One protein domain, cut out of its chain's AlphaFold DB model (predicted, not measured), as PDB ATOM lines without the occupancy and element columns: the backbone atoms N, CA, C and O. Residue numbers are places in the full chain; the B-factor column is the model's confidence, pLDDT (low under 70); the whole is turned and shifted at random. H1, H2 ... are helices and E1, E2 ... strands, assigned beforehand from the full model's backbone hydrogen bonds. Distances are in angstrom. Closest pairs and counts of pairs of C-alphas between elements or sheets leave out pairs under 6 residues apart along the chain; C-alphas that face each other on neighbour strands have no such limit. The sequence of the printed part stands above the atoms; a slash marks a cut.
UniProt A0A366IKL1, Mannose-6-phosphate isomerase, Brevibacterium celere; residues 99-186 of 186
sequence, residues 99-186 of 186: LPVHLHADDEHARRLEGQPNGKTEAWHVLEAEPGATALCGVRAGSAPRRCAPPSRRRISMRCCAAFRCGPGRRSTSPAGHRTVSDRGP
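Overview. This is residues 99 to 186 of the 186 residues of the protein "Mannose-6-phosphate isomerase" of Brevibacterium celere (UniProt A0A366IKL1). A small antiparallel sheet, E3 - E2 - E5, has a two-stranded antiparallel ribbon, E1 and E4, over one face, the two layers only partly face to face. The short helix H1 lies at one end of the longest axis and the loop at Pro 131 at the other, while H2 and the unnamed residues 149 to 160 lie on the side of the sheet away from the ribbon. The printed part has 88 residues, with named elements in the order H1 E1 E2 H2 E3 E4 E5. The class is mixed, helices and strands, with under half of the residues in named elements. It is only just compact, close to loose, with a radius of gyration of the C-alphas of 14.0 A and spans of 41 by 29 by 21 A.

Along the chain. E2, residues 134 to 139, is 14.8 A long and begins at C-alpha 134 (13.370, -18.245, 36.758). E3, residues 161 to 165, and E5, residues 179 to 183, are each 13.2 A long; E5 ends at C-alpha 183 (13.427, -12.622, 37.872). E1, residues 122 to 125, and E4, residues 171 to 174, each measure 10.3 A. H1, residues 107 to 114, begins at C-alpha 107 (-5.409, -4.991, 20.290) and measures 10.0 A; H2 is residues 145 to 148.

Arrangement. E2 is the inner strand, antiparallel to E5, with N 136 and O 181 2.7 A apart, and to E3, with N 137 and O 162 2.8 A apart. Residues 102 to 103 pair antiparallel with residues 179 to 180 of E5. E1 and E4 are antiparallel, with N 124 and O 172 2.8 A apart. The closest C-alphas of E2 and E4, Cys 137 and Ser 174, are 6.7 A apart. Neither H1 nor H2 is on the three-stranded sheet, and they are apart. In H1 every O i to N i+4 pair is within hydrogen-bond range; H2 is too short for one.

Size, cuts and confidence. The C-alphas farthest apart, Arg 112 and Pro 131, are 41.8 A apart. The printed part has no cut. The link from H2 to E3 is long, 12 residues. pLDDT is under 70 at residues 141 to 161 and 177 to 186.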
ATOM      1  N   LEU A  99      13.021  -7.556  36.774       84.88
ATOM      2  CA  LEU A  99      12.217  -6.689  35.919       84.88
ATOM      3  C   LEU A  99      10.927  -6.269  36.644       84.88
ATOM      4  O   LEU A  99      10.345  -7.048  37.406       84.88
ATOM      5  N   PRO A 100      10.411  -5.053  36.391       80.44
ATOM      6  CA  PRO A 100       9.080  -4.680  36.847       80.44
ATOM      7  C   PRO A 100       8.013  -5.624  36.283       80.44
ATOM      8  O   PRO A 100       8.065  -6.002  35.114       80.44
ATOM      9  N   VAL A 101       6.997  -5.939  37.090       79.25
ATOM     10  CA  VAL A 101       5.816  -6.658  36.594       79.25
ATOM     11  C   VAL A 101       5.052  -5.769  35.633       79.25
ATOM     12  O   VAL A 101       4.579  -4.699  36.023       79.25
ATOM     13  N   HIS A 102       4.876  -6.246  34.406       78.06
ATOM     14  CA  HIS A 102       4.092  -5.566  33.388       78.06
ATOM     15  C   HIS A 102       3.001  -6.466  32.801       78.06
ATOM     16  O   HIS A 102       2.993  -7.690  32.947       78.06
ATOM     17  N   LEU A 103       2.025  -5.807  32.187       82.00
ATOM     18  CA  LEU A 103       0.932  -6.408  31.445       82.00
ATOM     19  C   LEU A 103       0.837  -5.640  30.136       82.00
ATOM     20  O   LEU A 103       0.696  -4.417  30.151       82.00
ATOM     21  N   HIS A 104       0.932  -6.348  29.021       83.62
ATOM     22  CA  HIS A 104       0.741  -5.750  27.711       83.62
ATOM     23  C   HIS A 104      -0.730  -5.823  27.308       83.62
ATOM     24  O   HIS A 104      -1.377  -6.845  27.522       83.62
ATOM     25  N   ALA A 105      -1.265  -4.729  26.766       84.31
ATOM     26  CA  ALA A 105      -2.628  -4.691  26.248       84.31
ATOM     27  C   ALA A 105      -2.753  -5.579  25.001       84.31
ATOM     28  O   ALA A 105      -1.798  -5.670  24.225       84.31
ATOM     29  N   ASP A 106      -3.916  -6.213  24.827       89.12
ATOM     30  CA  ASP A 106      -4.359  -6.754  23.533       89.12
ATOM     31  C   ASP A 106      -4.774  -5.627  22.577       89.12
ATOM     32  O   ASP A 106      -4.780  -4.453  22.955       89.12
ATOM     33  N   ASP A 107      -5.081  -5.973  21.327       91.38
ATOM     34  CA  ASP A 107      -5.409  -4.991  20.290       91.38
ATOM     35  C   ASP A 107      -6.655  -4.166  20.631       91.38
ATOM     36  O   ASP A 107      -6.702  -2.974  20.327       91.38
ATOM     37  N   GLU A 108      -7.662  -4.769  21.268       93.62
ATOM     38  CA  GLU A 108      -8.885  -4.064  21.665       93.62
ATOM     39  C   GLU A 108      -8.571  -3.010  22.736       93.62
ATOM     40  O   GLU A 108      -8.943  -1.838  22.613       93.62
ATOM     41  N   HIS A 109      -7.839  -3.405  23.777       90.06
ATOM     42  CA  HIS A 109      -7.456  -2.532  24.879       90.06
ATOM     43  C   HIS A 109      -6.448  -1.465  24.451       90.06
ATOM     44  O   HIS A 109      -6.560  -0.328  24.909       90.06
ATOM     45  N   ALA A 110      -5.509  -1.792  23.562       92.00
ATOM     46  CA  ALA A 110      -4.549  -0.839  23.015       92.00
ATOM     47  C   ALA A 110      -5.257   0.294  22.257       92.00
ATOM     48  O   ALA A 110      -4.976   1.468  22.507       92.00
ATOM     49  N   ARG A 111      -6.250  -0.040  21.421       93.69
ATOM     50  CA  ARG A 111      -7.057   0.956  20.696       93.69
ATOM     51  C   ARG A 111      -7.884   1.805  21.649       93.69
ATOM     52  O   ARG A 111      -7.925   3.024  21.518       93.69
ATOM     53  N   ARG A 112      -8.540   1.160  22.616       95.00
ATOM     54  CA  ARG A 112      -9.496   1.813  23.518       95.00
ATOM     55  C   ARG A 112      -8.841   2.701  24.577       95.00
ATOM     56  O   ARG A 112      -9.439   3.703  24.957       95.00
ATOM     57  N   LEU A 113      -7.684   2.305  25.108       92.31
ATOM     58  CA  LEU A 113      -7.060   2.957  26.266       92.31
ATOM     59  C   LEU A 113      -5.805   3.757  25.914       92.31
ATOM     60  O   LEU A 113      -5.561   4.779  26.546       92.31
ATOM     61  N   GLU A 114      -5.038   3.311  24.917       87.69
ATOM     62  CA  GLU A 114      -3.714   3.868  24.600       87.69
ATOM     63  C   GLU A 114      -3.673   4.566  23.228       87.69
ATOM     64  O   GLU A 114      -2.648   5.130  22.847       87.69
ATOM     65  N   GLY A 115      -4.771   4.513  22.460       90.31
ATOM     66  CA  GLY A 115      -4.838   5.063  21.103       90.31
ATOM     67  C   GLY A 115      -3.887   4.377  20.116       90.31
ATOM     68  O   GLY A 115      -3.519   4.976  19.110       90.31
ATOM     69  N   GLN A 116      -3.465   3.144  20.408       89.12
ATOM     70  CA  GLN A 116      -2.539   2.377  19.576       89.12
ATOM     71  C   GLN A 116      -3.298   1.340  18.740       89.12
ATOM     72  O   GLN A 116      -4.224   0.710  19.253       89.12
ATOM     73  N   PRO A 117      -2.926   1.112  17.466       88.50
ATOM     74  CA  PRO A 117      -3.642   0.174  16.600       88.50
ATOM     75  C   PRO A 117      -3.479  -1.286  17.040       88.50
ATOM     76  O   PRO A 117      -4.390  -2.088  16.839       88.50
ATOM     77  N   ASN A 118      -2.341  -1.617  17.654       90.25
ATOM     78  CA  ASN A 118      -1.967  -2.975  18.023       90.25
ATOM     79  C   ASN A 118      -1.606  -3.045  19.507       90.25
ATOM     80  O   ASN A 118      -1.013  -2.121  20.069       90.25
ATOM     81  N   GLY A 119      -1.938  -4.175  20.118       90.50
ATOM     82  CA  GLY A 119      -1.415  -4.592  21.401       90.50
ATOM     83  C   GLY A 119       0.030  -5.063  21.290       90.50
ATOM     84  O   GLY A 119       0.700  -4.906  20.267       90.50
ATOM     85  N   LYS A 120       0.533  -5.670  22.365       89.94
ATOM     86  CA  LYS A 120       1.905  -6.186  22.393       89.94
ATOM     87  C   LYS A 120       1.943  -7.630  22.871       89.94
ATOM     88  O   LYS A 120       1.986  -7.915  24.064       89.94
ATOM     89  N   THR A 121       1.963  -8.536  21.904       89.88
ATOM     90  CA  THR A 121       2.379  -9.924  22.117       89.88
ATOM     91  C   THR A 121       3.900  -9.998  22.046       89.88
ATOM     92  O   THR A 121       4.517  -9.334  21.215       89.88
ATOM     93  N   GLU A 122       4.515 -10.804  22.906       91.00
ATOM     94  CA  GLU A 122       5.966 -10.982  22.924       91.00
ATOM     95  C   GLU A 122       6.375 -12.455  22.977       91.00
ATOM     96  O   GLU A 122       5.619 -13.341  23.388       91.00
ATOM     97  N   ALA A 123       7.609 -12.712  22.563       89.94
ATOM     98  CA  ALA A 123       8.257 -14.004  22.678       89.94
ATOM     99  C   ALA A 123       9.668 -13.808  23.227       89.94
ATOM    100  O   ALA A 123      10.360 -12.854  22.878       89.94
ATOM    101  N   TRP A 124      10.086 -14.736  24.079       91.19
ATOM    102  CA  TRP A 124      11.392 -14.739  24.717       91.19
ATOM    103  C   TRP A 124      12.170 -15.971  24.287       91.19
ATOM    104  O   TRP A 124      11.645 -17.092  24.271       91.19
ATOM    105  N   HIS A 125      13.444 -15.754  23.986       92.75
ATOM    106  CA  HIS A 125      14.423 -16.804  23.776       92.75
ATOM    107  C   HIS A 125      15.555 -16.622  24.783       92.75
ATOM    108  O   HIS A 125      16.254 -15.610  24.765       92.75
ATOM    109  N   VAL A 126      15.705 -17.582  25.693       93.06
ATOM    110  CA  VAL A 126      16.723 -17.523  26.745       93.06
ATOM    111  C   VAL A 126      18.057 -17.972  26.160       93.06
ATOM    112  O   VAL A 126      18.220 -19.141  25.809       93.06
ATOM    113  N   LEU A 127      19.003 -17.039  26.057       92.94
ATOM    114  CA  LEU A 127      20.353 -17.303  25.547       92.94
ATOM    115  C   LEU A 127      21.253 -17.907  26.627       92.94
ATOM    116  O   LEU A 127      21.933 -18.900  26.396       92.94
ATOM    117  N   GLU A 128      21.206 -17.326  27.822       91.25
ATOM    118  CA  GLU A 128      21.997 -17.710  28.989       91.25
ATOM    119  C   GLU A 128      21.130 -17.538  30.241       91.25
ATOM    120  O   GLU A 128      20.246 -16.677  30.287       91.25
ATOM    121  N   ALA A 129      21.350 -18.382  31.243       91.06
ATOM    122  CA  ALA A 129      20.680 -18.297  32.530       91.06
ATOM    123  C   ALA A 129      21.569 -18.915  33.613       91.06
ATOM    124  O   ALA A 129      22.112 -20.003  33.414       91.06
ATOM    125  N   GLU A 130      21.678 -18.242  34.758       88.56
ATOM    126  CA  GLU A 130      22.339 -18.807  35.937       88.56
ATOM    127  C   GLU A 130      21.593 -20.060  36.431       88.56
ATOM    128  O   GLU A 130      20.362 -20.142  36.290       88.56
ATOM    129  N   PRO A 131      22.289 -21.027  37.054       89.12
ATOM    130  CA  PRO A 131      21.635 -22.150  37.711       89.12
ATOM    131  C   PRO A 131      20.549 -21.670  38.682       89.12
ATOM    132  O   PRO A 131      20.804 -20.866  39.570       89.12
ATOM    133  N   GLY A 132      19.322 -22.163  38.508       85.94
ATOM    134  CA  GLY A 132      18.188 -21.780  39.354       85.94
ATOM    135  C   GLY A 132      17.418 -20.538  38.898       85.94
ATOM    136  O   GLY A 132      16.363 -20.270  39.468       85.94
ATOM    137  N   ALA A 133      17.856 -19.839  37.843       86.44
ATOM    138  CA  ALA A 133      17.131 -18.693  37.304       86.44
ATOM    139  C   ALA A 133      15.692 -19.046  36.890       86.44
ATOM    140  O   ALA A 133      15.395 -20.139  36.386       86.44
ATOM    141  N   THR A 134      14.789 -18.086  37.073       85.81
ATOM    142  CA  THR A 134      13.370 -18.245  36.758       85.81
ATOM    143  C   THR A 134      12.852 -17.069  35.946       85.81
ATOM    144  O   THR A 134      13.548 -16.096  35.691       85.81
ATOM    145  N   ALA A 135      11.624 -17.167  35.474       84.00
ATOM    146  CA  ALA A 135      10.882 -16.034  34.954       84.00
ATOM    147  C   ALA A 135       9.405 -16.259  35.243       84.00
ATOM    148  O   ALA A 135       8.954 -17.402  35.371       84.00
ATOM    149  N   LEU A 136       8.652 -15.173  35.377       82.62
ATOM    150  CA  LEU A 136       7.221 -15.219  35.616       82.62
ATOM    151  C   LEU A 136       6.470 -14.857  34.334       82.62
ATOM    152  O   LEU A 136       6.636 -13.776  33.777       82.62
ATOM    153  N   CYS A 137       5.601 -15.746  33.876       79.88
ATOM    154  CA  CYS A 137       4.769 -15.526  32.703       79.88
ATOM    155  C   CYS A 137       3.389 -16.134  32.935       79.88
ATOM    156  O   CYS A 137       3.262 -17.316  33.246       79.88
ATOM    157  N   GLY A 138       2.353 -15.319  32.773       74.12
ATOM    158  CA  GLY A 138       0.970 -15.692  33.028       74.12
ATOM    159  C   GLY A 138       0.581 -15.631  34.506       74.12
ATOM    160  O   GLY A 138       1.326 -15.172  35.374       74.12
ATOM    161  N   VAL A 139      -0.638 -16.084  34.790       72.56
ATOM    162  CA  VAL A 139      -1.236 -16.103  36.130       72.56
ATOM    163  C   VAL A 139      -1.337 -17.553  36.607       72.56
ATOM    164  O   VAL A 139      -1.663 -18.441  35.823       72.56
ATOM    165  N   ARG A 140      -1.064 -17.817  37.890       73.19
ATOM    166  CA  ARG A 140      -1.230 -19.157  38.475       73.19
ATOM    167  C   ARG A 140      -2.697 -19.573  38.440       73.19
ATOM    168  O   ARG A 140      -3.569 -18.793  38.831       73.19
ATOM    169  N   ALA A 141      -2.950 -20.825  38.066       68.56
ATOM    170  CA  ALA A 141      -4.277 -21.428  38.138       68.56
ATOM    171  C   ALA A 141      -4.871 -21.293  39.557       68.56
ATOM    172  O   ALA A 141      -4.164 -21.457  40.551       68.56
ATOM    173  N   GLY A 142      -6.158 -20.946  39.648       65.94
ATOM    174  CA  GLY A 142      -6.858 -20.729  40.924       65.94
ATOM    175  C   GLY A 142      -6.643 -19.352  41.568       65.94
ATOM    176  O   GLY A 142      -7.210 -19.070  42.624       65.94
ATOM    177  N   SER A 143      -5.870 -18.457  40.945       62.62
ATOM    178  CA  SER A 143      -5.710 -17.095  41.456       62.62
ATOM    179  C   SER A 143      -6.937 -16.247  41.114       62.62
ATOM    180  O   SER A 143      -7.113 -15.822  39.976       62.62
ATOM    181  N   ALA A 144      -7.805 -15.995  42.098       58.44
ATOM    182  CA  ALA A 144      -8.995 -15.171  41.889       58.44
ATOM    183  C   ALA A 144      -8.614 -13.749  41.409       58.44
ATOM    184  O   ALA A 144      -7.726 -13.134  42.012       58.44
ATOM    185  N   PRO A 145      -9.316 -13.163  40.415       58.59
ATOM    186  CA  PRO A 145      -9.023 -11.822  39.896       58.59
ATOM    187  C   PRO A 145      -8.919 -10.753  40.994       58.59
ATOM    188  O   PRO A 145      -8.011  -9.927  40.971       58.59
ATOM    189  N   ARG A 146      -9.771 -10.833  42.028       54.09
ATOM    190  CA  ARG A 146      -9.756  -9.930  43.197       54.09
ATOM    191  C   ARG A 146      -8.492 -10.032  44.060       54.09
ATOM    192  O   ARG A 146      -8.129  -9.049  44.687       54.09
ATOM    193  N   ARG A 147      -7.821 -11.190  44.104       51.84
ATOM    194  CA  ARG A 147      -6.557 -11.394  44.846       51.84
ATOM    195  C   ARG A 147      -5.333 -10.886  44.081       51.84
ATOM    196  O   ARG A 147      -4.300 -10.632  44.691       51.84
ATOM    197  N   CYS A 148      -5.452 -10.764  42.760       51.03
ATOM    198  CA  CYS A 148      -4.378 -10.339  41.862       51.03
ATOM    199  C   CYS A 148      -4.566  -8.918  41.323       51.03
ATOM    200  O   CYS A 148      -3.663  -8.387  40.668       51.03
ATOM    201  N   ALA A 149      -5.729  -8.316  41.578       49.56
ATOM    202  CA  ALA A 149      -5.978  -6.896  41.429       49.56
ATOM    203  C   ALA A 149      -5.263  -6.154  42.566       49.56
ATOM    204  O   ALA A 149      -5.406  -6.526  43.733       49.56
ATOM    205  N   PRO A 150      -4.446  -5.146  42.253       48.75
ATOM    206  CA  PRO A 150      -3.723  -4.437  43.286       48.75
ATOM    207  C   PRO A 150      -4.671  -3.526  44.088       48.75
ATOM    208  O   PRO A 150      -5.602  -2.970  43.506       48.75
ATOM    209  N   PRO A 151      -4.449  -3.335  45.405       42.38
ATOM    210  CA  PRO A 151      -5.272  -2.438  46.228       42.38
ATOM    211  C   PRO A 151      -5.173  -0.966  45.786       42.38
ATOM    212  O   PRO A 151      -6.049  -0.164  46.083       42.38
ATOM    213  N   SER A 152      -4.133  -0.618  45.024       43.44
ATOM    214  CA  SER A 152      -3.988   0.645  44.303       43.44
ATOM    215  C   SER A 152      -3.593   0.347  42.856       43.44
ATOM    216  O   SER A 152      -2.886  -0.624  42.600       43.44
ATOM    217  N   ARG A 153      -4.019   1.174  41.892       45.09
ATOM    218  CA  ARG A 153      -3.857   0.979  40.428       45.09
ATOM    219  C   ARG A 153      -2.402   0.844  39.907       45.09
ATOM    220  O   ARG A 153      -2.186   0.970  38.710       45.09
ATOM    221  N   ARG A 154      -1.389   0.632  40.760       38.69
ATOM    222  CA  ARG A 154       0.038   0.761  40.414       38.69
ATOM    223  C   ARG A 154       0.962  -0.408  40.798       38.69
ATOM    224  O   ARG A 154       2.140  -0.320  40.480       38.69
ATOM    225  N   ARG A 155       0.512  -1.492  41.457       44.22
ATOM    226  CA  ARG A 155       1.431  -2.600  41.839       44.22
ATOM    227  C   ARG A 155       0.849  -4.003  41.717       44.22
ATOM    228  O   ARG A 155       0.247  -4.503  42.657       44.22
ATOM    229  N   ILE A 156       1.107  -4.680  40.602       53.84
ATOM    230  CA  ILE A 156       0.753  -6.092  40.420       53.84
ATOM    231  C   ILE A 156       1.557  -6.986  41.388       53.84
ATOM    232  O   ILE A 156       2.771  -6.853  41.504       53.84
ATOM    233  N   SER A 157       0.881  -7.919  42.065       56.16
ATOM    234  CA  SER A 157       1.522  -8.894  42.959       56.16
ATOM    235  C   SER A 157       2.180 -10.038  42.180       56.16
ATOM    236  O   SER A 157       1.484 -10.807  41.513       56.16
ATOM    237  N   MET A 158       3.498 -10.211  42.343       60.28
ATOM    238  CA  MET A 158       4.271 -11.344  41.798       60.28
ATOM    239  C   MET A 158       3.759 -12.708  42.288       60.28
ATOM    240  O   MET A 158       3.907 -13.714  41.599       60.28
ATOM    241  N   ARG A 159       3.087 -12.760  43.452       58.47
ATOM    242  CA  ARG A 159       2.543 -14.008  44.029       58.47
ATOM    243  C   ARG A 159       1.497 -14.679  43.138       58.47
ATOM    244  O   ARG A 159       1.256 -15.875  43.278       58.47
ATOM    245  N   CYS A 160       0.875 -13.906  42.252       60.53
ATOM    246  CA  CYS A 160      -0.118 -14.396  41.312       60.53
ATOM    247  C   CYS A 160       0.480 -14.906  40.001       60.53
ATOM    248  O   CYS A 160      -0.263 -15.466  39.203       60.53
ATOM    249  N   CYS A 161       1.772 -14.709  39.740       67.38
ATOM    250  CA  CYS A 161       2.356 -15.052  38.451       67.38
ATOM    251  C   CYS A 161       2.837 -16.510  38.419       67.38
ATOM    252  O   CYS A 161       3.364 -17.039  39.408       67.38
ATOM    253  N   ALA A 162       2.626 -17.181  37.288       71.75
ATOM    254  CA  ALA A 162       3.173 -18.516  37.070       71.75
ATOM    255  C   ALA A 162       4.670 -18.400  36.760       71.75
ATOM    256  O   ALA A 162       5.067 -17.535  35.989       71.75
ATOM    257  N   ALA A 163       5.493 -19.235  37.395       79.44
ATOM    258  CA  ALA A 163       6.942 -19.220  37.233       79.44
ATOM    259  C   ALA A 163       7.398 -20.377  36.343       79.44
ATOM    260  O   ALA A 163       6.845 -21.475  36.418       79.44
ATOM    261  N   PHE A 164       8.444 -20.162  35.554       80.81
ATOM    262  CA  PHE A 164       9.130 -21.212  34.819       80.81
ATOM    263  C   PHE A 164      10.644 -21.120  35.013       80.81
ATOM    264  O   PHE A 164      11.186 -20.037  35.208       80.81
ATOM    265  N   ARG A 165      11.331 -22.269  34.966       84.31
ATOM    266  CA  ARG A 165      12.800 -22.317  35.017       84.31
ATOM    267  C   ARG A 165      13.403 -21.851  33.696       84.31
ATOM    268  O   ARG A 165      12.997 -22.326  32.628       84.31
ATOM    269  N   CYS A 166      14.378 -20.963  33.793       85.62
ATOM    270  CA  CYS A 166      15.166 -20.492  32.666       85.62
ATOM    271  C   CYS A 166      16.335 -21.447  32.407       85.62
ATOM    272  O   CYS A 166      16.858 -22.083  33.319       85.62
ATOM    273  N   GLY A 167      16.715 -21.565  31.140       85.12
ATOM    274  CA  GLY A 167      17.857 -22.347  30.680       85.12
ATOM    275  C   GLY A 167      18.136 -22.032  29.208       85.12
ATOM    276  O   GLY A 167      17.196 -21.634  28.511       85.12
ATOM    277  N   PRO A 168      19.381 -22.186  28.723       87.25
ATOM    278  CA  PRO A 168      19.719 -21.922  27.326       87.25
ATOM    279  C   PRO A 168      18.787 -22.658  26.356       87.25
ATOM    280  O   PRO A 168      18.471 -23.835  26.541       87.25
ATOM    281  N   GLY A 169      18.299 -21.952  25.339       85.38
ATOM    282  CA  GLY A 169      17.373 -22.488  24.342       85.38
ATOM    283  C   GLY A 169      15.905 -22.537  24.782       85.38
ATOM    284  O   GLY A 169      15.029 -22.794  23.948       85.38
ATOM    285  N   ARG A 170      15.592 -22.249  26.057       86.69
ATOM    286  CA  ARG A 170      14.207 -22.151  26.536       86.69
ATOM    287  C   ARG A 170      13.475 -21.043  25.779       86.69
ATOM    288  O   ARG A 170      13.981 -19.934  25.616       86.69
ATOM    289  N   ARG A 171      12.254 -21.350  25.344       86.12
ATOM    290  CA  ARG A 171      11.341 -20.408  24.690       86.12
ATOM    291  C   ARG A 171      10.078 -20.225  25.524       86.12
ATOM    292  O   ARG A 171       9.605 -21.178  26.151       86.12
ATOM    293  N   SER A 172       9.534 -19.017  25.504       82.44
ATOM    294  CA  SER A 172       8.208 -18.706  26.042       82.44
ATOM    295  C   SER A 172       7.537 -17.632  25.203       82.44
ATOM    296  O   SER A 172       8.189 -16.690  24.761       82.44
ATOM    297  N   THR A 173       6.231 -17.753  25.013       80.50
ATOM    298  CA  THR A 173       5.392 -16.708  24.430       80.50
ATOM    299  C   THR A 173       4.544 -16.094  25.533       80.50
ATOM    300  O   THR A 173       4.041 -16.800  26.408       80.50
ATOM    301  N   SER A 174       4.398 -14.776  25.497       77.81
ATOM    302  CA  SER A 174       3.443 -14.048  26.320       77.81
ATOM    303  C   SER A 174       2.451 -13.373  25.383       77.81
ATOM    304  O   SER A 174       2.782 -12.356  24.761       77.81
ATOM    305  N   PRO A 175       1.258 -13.966  25.210       77.81
ATOM    306  CA  PRO A 175       0.196 -13.325  24.461       77.81
ATOM    307  C   PRO A 175      -0.160 -11.997  25.117       77.81
ATOM    308  O   PRO A 175      -0.132 -11.867  26.345       77.81
ATOM    309  N   ALA A 176      -0.568 -11.027  24.310       73.38
ATOM    310  CA  ALA A 176      -1.171  -9.820  24.841       73.38
ATOM    311  C   ALA A 176      -2.305 -10.146  25.845       73.38
ATOM    312  O   ALA A 176      -2.951 -11.196  25.779       73.38
ATOM    313  N   GLY A 177      -2.484  -9.296  26.853       60.69
ATOM    314  CA  GLY A 177      -3.377  -9.551  27.986       60.69
ATOM    315  C   GLY A 177      -2.802 -10.479  29.070       60.69
ATOM    316  O   GLY A 177      -3.454 -10.677  30.099       60.69
ATOM    317  N   HIS A 178      -1.577 -11.002  28.912       58.47
ATOM    318  CA  HIS A 178      -0.895 -11.804  29.935       58.47
ATOM    319  C   HIS A 178       0.191 -11.015  30.681       58.47
ATOM    320  O   HIS A 178       0.827 -10.105  30.153       58.47
ATOM    321  N   ARG A 179       0.377 -11.356  31.963       59.72
ATOM    322  CA  ARG A 179       1.347 -10.707  32.861       59.72
ATOM    323  C   ARG A 179       2.724 -11.344  32.709       59.72
ATOM    324  O   ARG A 179       2.810 -12.570  32.769       59.72
ATOM    325  N   THR A 180       3.777 -10.538  32.632       54.66
ATOM    326  CA  THR A 180       5.170 -11.007  32.537       54.66
ATOM    327  C   THR A 180       6.117 -10.275  33.494       54.66
ATOM    328  O   THR A 180       5.895  -9.119  33.858       54.66
ATOM    329  N   VAL A 181       7.140 -11.003  33.957       59.50
ATOM    330  CA  VAL A 181       8.317 -10.563  34.733       59.50
ATOM    331  C   VAL A 181       9.469 -11.506  34.393       59.50
ATOM    332  O   VAL A 181       9.263 -12.714  34.321       59.50
ATOM    333  N   SER A 182      10.696 -11.006  34.302       56.16
ATOM    334  CA  SER A 182      11.887 -11.853  34.445       56.16
ATOM    335  C   SER A 182      12.511 -11.611  35.820       56.16
ATOM    336  O   SER A 182      12.597 -10.462  36.258       56.16
ATOM    337  N   ASP A 183      12.875 -12.686  36.519       50.59
ATOM    338  CA  ASP A 183      13.427 -12.622  37.872       50.59
ATOM    339  C   ASP A 183      14.630 -13.554  37.975       50.59
ATOM    340  O   ASP A 183      14.516 -14.760  37.737       50.59
ATOM    341  N   ARG A 184      15.791 -13.020  38.355       46.94
ATOM    342  CA  ARG A 184      16.901 -13.887  38.747       46.94
ATOM    343  C   ARG A 184      16.376 -14.671  39.948       46.94
ATOM    344  O   ARG A 184      15.983 -14.072  40.940       46.94
ATOM    345  N   GLY A 185      16.264 -15.993  39.812       36.12
ATOM    346  CA  GLY A 185      15.850 -16.842  40.930       36.12
ATOM    347  C   GLY A 185      16.718 -16.553  42.167       36.12
ATOM    348  O   GLY A 185      17.791 -15.965  42.009       36.12
ATOM    349  N   PRO A 186      16.249 -16.915  43.372       32.75
ATOM    350  CA  PRO A 186      16.973 -16.645  44.612       32.75
ATOM    351  C   PRO A 186      18.418 -17.152  44.586       32.75
ATOM    352  O   PRO A 186      18.659 -18.210  43.958       32.75
TER     353      PRO A 186